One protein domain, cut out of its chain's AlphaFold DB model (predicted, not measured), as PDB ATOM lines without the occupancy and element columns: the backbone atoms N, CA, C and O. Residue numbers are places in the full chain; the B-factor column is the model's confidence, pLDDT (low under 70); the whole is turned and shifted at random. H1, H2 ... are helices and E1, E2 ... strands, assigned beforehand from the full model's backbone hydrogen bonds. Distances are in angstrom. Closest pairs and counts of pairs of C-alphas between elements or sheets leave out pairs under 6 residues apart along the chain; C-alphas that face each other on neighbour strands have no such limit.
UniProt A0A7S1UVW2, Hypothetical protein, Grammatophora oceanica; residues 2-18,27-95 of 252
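This is residues 2 to 18 and 27 to 95 of the 252 residues of the protein "Hypothetical protein" of Grammatophora oceanica (UniProt A0A7S1UVW2). A small, twisted sheet of three long strands has one helix, H1, running along one of its faces, while no named helix covers the other face. From this two-layered body a long arm sticks out, residues 75 to 95, with the short helix H2 at its tip. The printed part has 86 residues with three named strands and two named helices, in the order E1, E2, H1, E3, H2; the sheet's order is E2 - E1 - E3, all antiparallel, and the class is mixed, helices and strands. The whole is extended, with a radius of gyration of the C-alphas of 22.6 A and spans of 73 by 28 by 18 A, the arm making much of the length.

E1, residues 7 to 16, is the inner strand of the sheet. E2, residues 29 to 37, is an edge strand antiparallel to E1, at 164 degrees between their directions; N 10 and O 34 are 2.8 A apart, within hydrogen-bond range. H1, residues 42 to 57, is on the sheet at a height over the sheet of 8.2 A. It lies over E1 and runs along the strands, at 19 degrees to E1 on the local plane. E3, residues 59 to 68, is the other edge strand, antiparallel to E1 at 160 degrees; N 62 and O 13 are within hydrogen-bond range at 2.8 A. The closest C-alphas of H1 and E3 are those of Glu 54 and Val 60, 5.7 A apart. E2, H1 and E3 form a split strand-helix-strand unit, two strands running the same way with E1 between them in the sheet, and its crossover is right-handed. H2, residues 90 to 95, is not on the sheet and is apart from H1. In H1 and H2 every O i to N i+4 pair is within hydrogen-bond range.

E1 begins with C-alpha 7 at (-28.151, 26.723, 5.381) and measures 29.5 A from first to last C-alpha. E2 measures 26.2 A, H1 22.0 A and E3 26.1 A, with C-alpha 42 of H1 at (-27.960, 33.506, 11.682). H2 ends with C-alpha 95 at (5.854, 22.665, -27.570).

The two C-alphas farthest apart are those of Arg 56 and Glu 94, 73.0 A. Without residues 75 to 95, which stand free, the body of 65 residues spans 45 by 18 by 16 A. Residues 19 to 26 are cut out, and C-alphas 18 and 27 are 8.8 A apart across the cut. The link from E3 to H2 is long, with 21 residues. The mean pLDDT of the printed part is 88.2; residues 2 to 3, 18 and 27 are under 70.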
ATOM      1  N   ILE A   2     -34.858  21.660   3.355       57.12
ATOM      2  CA  ILE A   2     -34.043  22.884   3.304       57.12
ATOM      3  C   ILE A   2     -34.585  23.704   2.133       57.12
ATOM      4  O   ILE A   2     -34.592  23.201   1.014       57.12
ATOM      5  N   LEU A   3     -35.115  24.899   2.399       64.62
ATOM      6  CA  LEU A   3     -35.820  25.702   1.387       64.62
ATOM      7  C   LEU A   3     -35.003  26.900   0.887       64.62
ATOM      8  O   LEU A   3     -35.256  27.373  -0.218       64.62
ATOM      9  N   HIS A   4     -34.031  27.382   1.670       77.50
ATOM     10  CA  HIS A   4     -33.310  28.627   1.392       77.50
ATOM     11  C   HIS A   4     -31.827  28.545   1.784       77.50
ATOM     12  O   HIS A   4     -31.484  27.945   2.803       77.50
ATOM     13  N   ASP A   5     -30.959  29.190   1.007       79.31
ATOM     14  CA  ASP A   5     -29.561  29.433   1.375       79.31
ATOM     15  C   ASP A   5     -29.419  30.799   2.078       79.31
ATOM     16  O   ASP A   5     -30.221  31.700   1.821       79.31
ATOM     17  N   PRO A   6     -28.410  30.992   2.950       87.38
ATOM     18  CA  PRO A   6     -27.490  29.975   3.466       87.38
ATOM     19  C   PRO A   6     -28.187  28.999   4.424       87.38
ATOM     20  O   PRO A   6     -29.105  29.376   5.154       87.38
ATOM     21  N   ASN A   7     -27.722  27.750   4.434       89.25
ATOM     22  CA  ASN A   7     -28.151  26.723   5.381       89.25
ATOM     23  C   ASN A   7     -27.047  26.450   6.409       89.25
ATOM     24  O   ASN A   7     -25.896  26.212   6.037       89.25
ATOM     25  N   PHE A   8     -27.414  26.449   7.683       91.94
ATOM     26  CA  PHE A   8     -26.539  26.188   8.813       91.94
ATOM     27  C   PHE A   8     -27.050  24.983   9.590       91.94
ATOM     28  O   PHE A   8     -28.226  24.911   9.952       91.94
ATOM     29  N   ARG A   9     -26.139  24.072   9.919       93.38
ATOM     30  CA  ARG A   9     -26.321  23.059  10.953       93.38
ATOM     31  C   ARG A   9     -25.358  23.370  12.085       93.38
ATOM     32  O   ARG A   9     -24.163  23.515  11.844       93.38
ATOM     33  N   VAL A  10     -25.883  23.490  13.295       95.44
ATOM     34  CA  VAL A  10     -25.105  23.845  14.481       95.44
ATOM     35  C   VAL A  10     -25.375  22.852  15.585       95.44
ATOM     36  O   VAL A  10     -26.532  22.561  15.872       95.44
ATOM     37  N   GLU A  11     -24.302  22.404  16.219       97.06
ATOM     38  CA  GLU A  11     -24.334  21.507  17.368       97.06
ATOM     39  C   GLU A  11     -23.792  22.283  18.573       97.06
ATOM     40  O   GLU A  11     -22.640  22.739  18.574       97.06
ATOM     41  N   VAL A  12     -24.647  22.503  19.573       96.31
ATOM     42  CA  VAL A  12     -24.307  23.236  20.800       96.31
ATOM     43  C   VAL A  12     -24.476  22.313  21.993       96.31
ATOM     44  O   VAL A  12     -25.560  21.785  22.229       96.31
ATOM     45  N   LEU A  13     -23.421  22.161  22.785       95.81
ATOM     46  CA  LEU A  13     -23.468  21.433  24.042       95.81
ATOM     47  C   LEU A  13     -23.548  22.416  25.210       95.81
ATOM     48  O   LEU A  13     -22.702  23.291  25.345       95.81
ATOM     49  N   PHE A  14     -24.528  22.247  26.090       93.94
ATOM     50  CA  PHE A  14     -24.635  22.997  27.337       93.94
ATOM     51  C   PHE A  14     -24.236  22.112  28.516       93.94
ATOM     52  O   PHE A  14     -24.840  21.065  28.744       93.94
ATOM     53  N   ASN A  15     -23.247  22.555  29.289       92.19
ATOM     54  CA  ASN A  15     -22.706  21.846  30.444       92.19
ATOM     55  C   ASN A  15     -22.843  22.685  31.717       92.19
ATOM     56  O   ASN A  15     -22.712  23.907  31.694       92.19
ATOM     57  N   LYS A  16     -23.056  22.029  32.859       87.81
ATOM     58  CA  LYS A  16     -22.959  22.695  34.163       87.81
ATOM     59  C   LYS A  16     -21.480  22.921  34.492       87.81
ATOM     60  O   LYS A  16     -20.691  21.980  34.428       87.81
ATOM     61  N   THR A  17     -21.093  24.141  34.855       76.31
ATOM     62  CA  THR A  17     -19.737  24.415  35.352       76.31
ATOM     63  C   THR A  17     -19.545  23.736  36.700       76.31
ATOM     64  O   THR A  17     -20.114  24.174  37.700       76.31
ATOM     65  N   SER A  18     -18.758  22.660  36.732       65.00
ATOM     66  CA  SER A  18     -18.348  21.979  37.961       65.00
ATOM     67  C   SER A  18     -17.336  22.857  38.690       65.00
ATOM     68  O   SER A  18     -16.132  22.732  38.487       65.00
ATOM     69  N   ARG A  27     -23.635  14.450  35.491       63.12
ATOM     70  CA  ARG A  27     -23.354  15.601  34.617       63.12
ATOM     71  C   ARG A  27     -24.574  15.845  33.725       63.12
ATOM     72  O   ARG A  27     -24.732  15.196  32.694       63.12
ATOM     73  N   SER A  28     -25.449  16.762  34.132       73.31
ATOM     74  CA  SER A  28     -26.563  17.212  33.308       73.31
ATOM     75  C   SER A  28     -25.973  17.998  32.141       73.31
ATOM     76  O   SER A  28     -25.598  19.164  32.292       73.31
ATOM     77  N   SER A  29     -25.829  17.325  31.007       85.00
ATOM     78  CA  SER A  29     -25.486  17.949  29.738       85.00
ATOM     79  C   SER A  29     -26.722  17.950  28.852       85.00
ATOM     80  O   SER A  29     -27.525  17.015  28.883       85.00
ATOM     81  N   VAL A  30     -26.906  19.038  28.114       91.31
ATOM     82  CA  VAL A  30     -27.977  19.165  27.129       91.31
ATOM     83  C   VAL A  30     -27.323  19.460  25.797       91.31
ATOM     84  O   VAL A  30     -26.673  20.490  25.636       91.31
ATOM     85  N   GLU A  31     -27.488  18.546  24.856       92.38
ATOM     86  CA  GLU A  31     -27.068  18.732  23.476       92.38
ATOM     87  C   GLU A  31     -28.237  19.293  22.668       92.38
ATOM     88  O   GLU A  31     -29.378  18.836  22.790       92.38
ATOM     89  N   LEU A  32     -27.955  20.331  21.889       94.06
ATOM     90  CA  LEU A  32     -28.922  21.012  21.049       94.06
ATOM     91  C   LEU A  32     -28.395  21.083  19.618       94.06
ATOM     92  O   LEU A  32     -27.482  21.855  19.318       94.06
ATOM     93  N   ASP A  33     -29.067  20.350  18.738       94.56
ATOM     94  CA  ASP A  33     -28.855  20.419  17.299       94.56
ATOM     95  C   ASP A  33     -29.865  21.371  16.661       94.56
ATOM     96  O   ASP A  33     -31.082  21.229  16.808       94.56
ATOM     97  N   MET A  34     -29.358  22.354  15.923       92.31
ATOM     98  CA  MET A  34     -30.163  23.348  15.224       92.31
ATOM     99  C   MET A  34     -29.872  23.306  13.733       92.31
ATOM    100  O   MET A  34     -28.718  23.336  13.305       92.31
ATOM    101  N   VAL A  35     -30.938  23.301  12.936       90.56
ATOM    102  CA  VAL A  35     -30.868  23.518  11.490       90.56
ATOM    103  C   VAL A  35     -31.610  24.805  11.175       90.56
ATOM    104  O   VAL A  35     -32.767  24.973  11.563       90.56
ATOM    105  N   TYR A  36     -30.945  25.712  10.472       89.81
ATOM    106  CA  TYR A  36     -31.487  27.014  10.125       89.81
ATOM    107  C   TYR A  36     -31.183  27.349   8.665       89.81
ATOM    108  O   TYR A  36     -30.067  27.140   8.205       89.81
ATOM    109  N   SER A  37     -32.156  27.905   7.939       90.38
ATOM    110  CA  SER A  37     -32.001  28.287   6.528       90.38
ATOM    111  C   SER A  37     -32.534  29.696   6.245       90.38
ATOM    112  O   SER A  37     -33.507  30.122   6.864       90.38
ATOM    113  N   GLY A  38     -31.909  30.401   5.293       87.75
ATOM    114  CA  GLY A  38     -32.425  31.651   4.713       87.75
ATOM    115  C   GLY A  38     -32.088  32.955   5.447       87.75
ATOM    116  O   GLY A  38     -32.727  33.970   5.186       87.75
ATOM    117  N   ASP A  39     -31.108  32.959   6.356       88.00
ATOM    118  CA  ASP A  39     -30.680  34.176   7.064       88.00
ATOM    119  C   ASP A  39     -29.161  34.258   7.177       88.00
ATOM    120  O   ASP A  39     -28.533  33.506   7.922       88.00
ATOM    121  N   ALA A  40     -28.567  35.220   6.477       86.50
ATOM    122  CA  ALA A  40     -27.133  35.476   6.555       86.50
ATOM    123  C   ALA A  40     -26.684  35.946   7.953       86.50
ATOM    124  O   ALA A  40     -25.536  35.728   8.331       86.50
ATOM    125  N   ALA A  41     -27.584  36.531   8.754       90.19
ATOM    126  CA  ALA A  41     -27.297  36.977  10.119       90.19
ATOM    127  C   ALA A  41     -27.510  35.874  11.176       90.19
ATOM    128  O   ALA A  41     -27.521  36.159  12.379       90.19
ATOM    129  N   TYR A  42     -27.685  34.612  10.765       91.81
ATOM    130  CA  TYR A  42     -27.960  33.506  11.682       91.81
ATOM    131  C   TYR A  42     -26.889  33.346  12.769       91.81
ATOM    132  O   TYR A  42     -27.248  33.162  13.928       91.81
ATOM    133  N   LEU A  43     -25.596  33.483  12.448       91.81
ATOM    134  CA  LEU A  43     -24.525  33.342  13.444       91.81
ATOM    135  C   LEU A  43     -24.623  34.393  14.561       91.81
ATOM    136  O   LEU A  43     -24.472  34.064  15.738       91.81
ATOM    137  N   GLU A  44     -24.974  35.638  14.236       93.94
ATOM    138  CA  GLU A  44     -25.215  36.667  15.254       93.94
ATOM    139  C   GLU A  44     -26.431  36.336  16.128       93.94
ATOM    140  O   GLU A  44     -26.442  36.589  17.338       93.94
ATOM    141  N   LYS A  45     -27.487  35.779  15.522       94.44
ATOM    142  CA  LYS A  45     -28.695  35.355  16.240       94.44
ATOM    143  C   LYS A  45     -28.414  34.148  17.130       94.44
ATOM    144  O   LYS A  45     -28.886  34.141  18.265       94.44
ATOM    145  N   LEU A  46     -27.614  33.193  16.663       94.81
ATOM    146  CA  LEU A  46     -27.150  32.035  17.419       94.81
ATOM    147  C   LEU A  46     -26.425  32.485  18.688       94.81
ATOM    148  O   LEU A  46     -26.833  32.093  19.776       94.81
ATOM    149  N   VAL A  47     -25.440  33.383  18.573       95.62
ATOM    150  CA  VAL A  47     -24.710  33.930  19.733       95.62
ATOM    151  C   VAL A  47     -25.670  34.575  20.739       95.62
ATOM    152  O   VAL A  47     -25.579  34.333  21.942       95.62
ATOM    153  N   LYS A  48     -26.653  35.354  20.264       96.19
ATOM    154  CA  LYS A  48     -27.673  35.977  21.129       96.19
ATOM    155  C   LYS A  48     -28.581  34.950  21.809       96.19
ATOM    156  O   LYS A  48     -28.980  35.171  22.952       96.19
ATOM    157  N   VAL A  49     -28.961  33.878  21.115       94.81
ATOM    158  CA  VAL A  49     -29.811  32.806  21.655       94.81
ATOM    159  C   VAL A  49     -29.044  32.007  22.701       94.81
ATOM    160  O   VAL A  49     -29.527  31.887  23.824       94.81
ATOM    161  N   VAL A  50     -27.839  31.551  22.367       95.81
ATOM    162  CA  VAL A  50     -26.961  30.789  23.258       95.81
ATOM    163  C   VAL A  50     -26.674  31.586  24.533       95.81
ATOM    164  O   VAL A  50     -26.997  31.116  25.621       95.81
ATOM    165  N   GLY A  51     -26.258  32.853  24.423       95.50
ATOM    166  CA  GLY A  51     -26.016  33.700  25.598       95.50
ATOM    167  C   GLY A  51     -27.273  34.009  26.429       95.50
ATOM    168  O   GLY A  51     -27.188  34.249  27.634       95.50
ATOM    169  N   LYS A  52     -28.473  33.997  25.828       95.88
ATOM    170  CA  LYS A  52     -29.739  34.076  26.585       95.88
ATOM    171  C   LYS A  52     -30.051  32.771  27.316       95.88
ATOM    172  O   LYS A  52     -30.638  32.840  28.394       95.88
ATOM    173  N   MET A  53     -29.708  31.619  26.738       93.50
ATOM    174  CA  MET A  53     -29.880  30.318  27.385       93.50
ATOM    175  C   MET A  53     -28.944  30.191  28.585       93.50
ATOM    176  O   MET A  53     -29.441  29.937  29.676       93.50
ATOM    177  N   GLU A  54     -27.655  30.496  28.422       93.19
ATOM    178  CA  GLU A  54     -26.670  30.474  29.516       93.19
ATOM    179  C   GLU A  54     -27.121  31.331  30.708       93.19
ATOM    180  O   GLU A  54     -27.166  30.864  31.843       93.19
ATOM    181  N   LYS A  55     -27.576  32.568  30.449       94.88
ATOM    182  CA  LYS A  55     -28.096  33.471  31.495       94.88
ATOM    183  C   LYS A  55     -29.335  32.942  32.219       94.88
ATOM    184  O   LYS A  55     -29.573  33.332  33.358       94.88
ATOM    185  N   ARG A  56     -30.168  32.138  31.553       94.50
ATOM    186  CA  ARG A  56     -31.422  31.615  32.121       94.50
ATOM    187  C   ARG A  56     -31.224  30.309  32.875       94.50
ATOM    188  O   ARG A  56     -31.919  30.088  33.859       94.50
ATOM    189  N   THR A  57     -30.342  29.442  32.391       92.00
ATOM    190  CA  THR A  57     -30.153  28.092  32.939       92.00
ATOM    191  C   THR A  57     -28.955  27.999  33.879       92.00
ATOM    192  O   THR A  57     -28.885  27.057  34.661       92.00
ATOM    193  N   GLY A  58     -28.014  28.946  33.807       90.06
ATOM    194  CA  GLY A  58     -26.727  28.861  34.500       90.06
ATOM    195  C   GLY A  58     -25.778  27.817  33.900       90.06
ATOM    196  O   GLY A  58     -24.750  27.520  34.502       90.06
ATOM    197  N   LEU A  59     -26.117  27.236  32.744       92.38
ATOM    198  CA  LEU A  59     -25.232  26.340  31.999       92.38
ATOM    199  C   LEU A  59     -24.251  27.157  31.152       92.38
ATOM    200  O   LEU A  59     -24.574  28.262  30.724       92.38
ATOM    201  N   VAL A  60     -23.088  26.580  30.868       93.38
ATOM    202  CA  VAL A  60     -22.110  27.110  29.912       93.38
ATOM    203  C   VAL A  60     -22.237  26.358  28.601       93.38
ATOM    204  O   VAL A  60     -22.331  25.129  28.587       93.38
ATOM    205  N   SER A  61     -22.265  27.102  27.505       95.00
ATOM    206  CA  SER A  61     -22.362  26.569  26.156       95.00
ATOM    207  C   SER A  61     -20.992  26.322  25.529       95.00
ATOM    208  O   SER A  61     -20.025  27.036  25.786       95.00
ATOM    209  N   ASP A  62     -20.934  25.311  24.673       95.31
ATOM    210  CA  ASP A  62     -19.801  24.973  23.824       95.31
ATOM    211  C   ASP A  62     -20.332  24.669  22.416       95.31
ATOM    212  O   ASP A  62     -21.088  23.715  22.209       95.31
ATOM    213  N   VAL A  63     -19.999  25.527  21.451       95.06
ATOM    214  CA  VAL A  63     -20.407  25.350  20.052       95.06
ATOM    215  C   VAL A  63     -19.394  24.431  19.381       95.06
ATOM    216  O   VAL A  63     -18.308  24.864  19.000       95.06
ATOM    217  N   ARG A  64     -19.754  23.156  19.230       95.50
ATOM    218  CA  ARG A  64     -18.836  22.107  18.763       95.50
ATOM    219  C   ARG A  64     -18.637  22.106  17.258       95.50
ATOM    220  O   ARG A  64     -17.536  21.859  16.777       95.50
ATOM    221  N   SER A  65     -19.716  22.340  16.519       95.12
ATOM    222  CA  SER A  65     -19.712  22.259  15.064       95.12
ATOM    223  C   SER A  65     -20.673  23.275  14.469       95.12
ATOM    224  O   SER A  65     -21.815  23.407  14.911       95.12
ATOM    225  N   ILE A  66     -20.202  23.982  13.444       92.69
ATOM    226  CA  ILE A  66     -21.018  24.795  12.545       92.69
ATOM    227  C   ILE A  66     -20.700  24.298  11.139       92.69
ATOM    228  O   ILE A  66     -19.596  24.495  10.635       92.69
ATOM    229  N   THR A  67     -21.659  23.628  10.512       91.50
ATOM    230  CA  THR A  67     -21.538  23.124   9.142       91.50
ATOM    231  C   THR A  67     -22.484  23.894   8.227       91.50
ATOM    232  O   THR A  67     -23.643  24.124   8.572       91.50
ATOM    233  N   GLY A  68     -22.007  24.264   7.038       88.56
ATOM    234  CA  GLY A  68     -22.772  25.056   6.072       88.56
ATOM    235  C   GLY A  68     -22.544  26.562   6.215       88.56
ATOM    236  O   GLY A  68     -21.654  27.002   6.936       88.56
ATOM    237  N   GLY A  69     -23.289  27.358   5.448       82.56
ATOM    238  CA  GLY A  69     -23.217  28.825   5.462       82.56
ATOM    239  C   GLY A  69     -21.901  29.468   5.001       82.56
ATOM    240  O   GLY A  69     -21.832  30.690   4.944       82.56
ATOM    241  N   LEU A  70     -20.879  28.678   4.649       76.38
ATOM    242  CA  LEU A  70     -19.578  29.165   4.162       76.38
ATOM    243  C   LEU A  70     -19.647  29.763   2.754       76.38
ATOM    244  O   LEU A  70     -18.896  30.679   2.432       76.38
ATOM    245  N   TYR A  71     -20.554  29.253   1.925       74.00
ATOM    246  CA  TYR A  71     -20.747  29.713   0.558       74.00
ATOM    247  C   TYR A  71     -22.191  30.171   0.412       74.00
ATOM    248  O   TYR A  71     -23.114  29.358   0.403       74.00
ATOM    249  N   VAL A  72     -22.395  31.484   0.321       73.06
ATOM    250  CA  VAL A  72     -23.660  32.015  -0.184       73.06
ATOM    251  C   VAL A  72     -23.621  31.778  -1.683       73.06
ATOM    252  O   VAL A  72     -22.759  32.327  -2.367       73.06
ATOM    253  N   LYS A  73     -24.514  30.926  -2.190       71.25
ATOM    254  CA  LYS A  73     -24.705  30.812  -3.631       71.25
ATOM    255  C   LYS A  73     -25.133  32.189  -4.126       71.25
ATOM    256  O   LYS A  73     -26.240  32.625  -3.822       71.25
ATOM    257  N   ASP A  74     -24.255  32.877  -4.844       77.56
ATOM    258  CA  ASP A  74     -24.657  34.076  -5.560       77.56
ATOM    259  C   ASP A  74     -25.659  33.628  -6.639       77.56
ATOM    260  O   ASP A  74     -25.307  32.814  -7.498       77.56
ATOM    261  N   PRO A  75     -26.930  34.070  -6.575       77.62
ATOM    262  CA  PRO A  75     -27.937  33.670  -7.551       77.62
ATOM    263  C   PRO A  75     -27.600  34.155  -8.966       77.62
ATOM    264  O   PRO A  75     -28.145  33.605  -9.919       77.62
ATOM    265  N   ASN A  76     -26.701  35.137  -9.096       84.44
ATOM    266  CA  ASN A  76     -26.203  35.656 -10.366       84.44
ATOM    267  C   ASN A  76     -24.857  35.037 -10.772       84.44
ATOM    268  O   ASN A  76     -24.293  35.433 -11.790       84.44
ATOM    269  N   TRP A  77     -24.312  34.096  -9.991       82.44
ATOM    270  CA  TRP A  77     -23.105  33.383 -10.387       82.44
ATOM    271  C   TRP A  77     -23.424  32.422 -11.526       82.44
ATOM    272  O   TRP A  77     -23.960  31.327 -11.329       82.44
ATOM    273  N   GLU A  78     -23.046  32.829 -12.728       83.75
ATOM    274  CA  GLU A  78     -23.014  31.965 -13.893       83.75
ATOM    275  C   GLU A  78     -21.619  31.350 -13.993       83.75
ATOM    276  O   GLU A  78     -20.626  32.039 -14.229       83.75
ATOM    277  N   ALA A  79     -21.523  30.037 -13.776       84.50
ATOM    278  CA  ALA A  79     -20.264  29.334 -13.966       84.50
ATOM    279  C   ALA A  79     -19.824  29.489 -15.427       84.50
ATOM    280  O   ALA A  79     -20.496  29.010 -16.340       84.50
ATOM    281  N   THR A  80     -18.694  30.159 -15.646       88.62
ATOM    282  CA  THR A  80     -18.049  30.167 -16.957       88.62
ATOM    283  C   THR A  80     -17.349  28.828 -17.139       88.62
ATOM    284  O   THR A  80     -16.439  28.485 -16.383       88.62
ATOM    285  N   TYR A  81     -17.796  28.051 -18.119       88.69
ATOM    286  CA  TYR A  81     -17.129  26.819 -18.515       88.69
ATOM    287  C   TYR A  81     -16.160  27.153 -19.637       88.69
ATOM    288  O   TYR A  81     -16.589  27.600 -20.695       88.69
ATOM    289  N   TYR A  82     -14.872  26.944 -19.389       88.00
ATOM    290  CA  TYR A  82     -13.852  27.069 -20.421       88.00
ATOM    291  C   TYR A  82     -13.755  25.750 -21.177       88.00
ATOM    292  O   TYR A  82     -13.369  24.725 -20.605       88.00
ATOM    293  N   MET A  83     -14.121  25.775 -22.449       87.00
ATOM    294  CA  MET A  83     -13.959  24.660 -23.368       87.00
ATOM    295  C   MET A  83     -12.537  24.668 -23.952       87.00
ATOM    296  O   MET A  83     -11.886  25.713 -23.957       87.00
ATOM    297  N   PRO A  84     -12.012  23.534 -24.449       83.38
ATOM    298  CA  PRO A  84     -10.702  23.494 -25.105       83.38
ATOM    299  C   PRO A  84     -10.522  24.558 -26.199       83.38
ATOM    300  O   PRO A  84      -9.424  25.079 -26.370       83.38
ATOM    301  N   GLU A  85     -11.600  24.925 -26.895       85.50
ATOM    302  CA  GLU A  85     -11.627  25.945 -27.947       85.50
ATOM    303  C   GLU A  85     -11.459  27.386 -27.432       85.50
ATOM    304  O   GLU A  85     -11.215  28.288 -28.237       85.50
ATOM    305  N   ASP A  86     -11.595  27.611 -26.121       89.25
ATOM    306  CA  ASP A  86     -11.368  28.910 -25.475       89.25
ATOM    307  C   ASP A  86      -9.880  29.157 -25.167       89.25
ATOM    308  O   ASP A  86      -9.492  30.272 -24.815       89.25
ATOM    309  N   TYR A  87      -9.031  28.132 -25.307       88.06
ATOM    310  CA  TYR A  87      -7.588  28.222 -25.093       88.06
ATOM    311  C   TYR A  87      -6.844  28.407 -26.419       88.06
ATOM    312  O   TYR A  87      -7.178  27.792 -27.428       88.06
ATOM    313  N   GLU A  88      -5.781  29.216 -26.423       91.88
ATOM    314  CA  GLU A  88      -4.912  29.361 -27.597       91.88
ATOM    315  C   GLU A  88      -4.029  28.108 -27.775       91.88
ATOM    316  O   GLU A  88      -3.166  27.840 -26.931       91.88
ATOM    317  N   PRO A  89      -4.164  27.344 -28.879       92.12
ATOM    318  CA  PRO A  89      -3.448  26.080 -29.025       92.12
ATOM    319  C   PRO A  89      -2.010  26.247 -29.536       92.12
ATOM    320  O   PRO A  89      -1.271  25.266 -29.559       92.12
ATOM    321  N   ARG A  90      -1.583  27.453 -29.947       92.12
ATOM    322  CA  ARG A  90      -0.282  27.682 -30.609       92.12
ATOM    323  C   ARG A  90       0.905  27.298 -29.731       92.12
ATOM    324  O   ARG A  90       1.699  26.458 -30.138       92.12
ATOM    325  N   ALA A  91       1.007  27.854 -28.524       92.00
ATOM    326  CA  ALA A  91       2.141  27.575 -27.640       92.00
ATOM    327  C   ALA A  91       2.218  26.090 -27.213       92.00
ATOM    328  O   ALA A  91       3.304  25.505 -27.305       92.00
ATOM    329  N   PRO A  92       1.108  25.427 -26.823       91.12
ATOM    330  CA  PRO A  92       1.116  23.982 -26.601       91.12
ATOM    331  C   PRO A  92       1.477  23.180 -27.857       91.12
ATOM    332  O   PRO A  92       2.194  22.185 -27.751       91.12
ATOM    333  N   LEU A  93       1.018  23.598 -29.043       91.12
ATOM    334  CA  LEU A  93       1.322  22.923 -30.307       91.12
ATOM    335  C   LEU A  93       2.795  23.042 -30.680       91.12
ATOM    336  O   LEU A  93       3.410  22.042 -31.031       91.12
ATOM    337  N   GLU A  94       3.380  24.231 -30.577       91.81
ATOM    338  CA  GLU A  94       4.813  24.440 -30.786       91.81
ATOM    339  C   GLU A  94       5.630  23.580 -29.825       91.81
ATOM    340  O   GLU A  94       6.572  22.904 -30.240       91.81
ATOM    341  N   GLN A  95       5.227  23.535 -28.553       90.69
ATOM    342  CA  GLN A  95       5.854  22.665 -27.570       90.69
ATOM    343  C   GLN A  95       5.736  21.194 -27.974       90.69
ATOM    344  O   GLN A  95       6.749  20.502 -27.963       90.69
TER     345      GLN A  95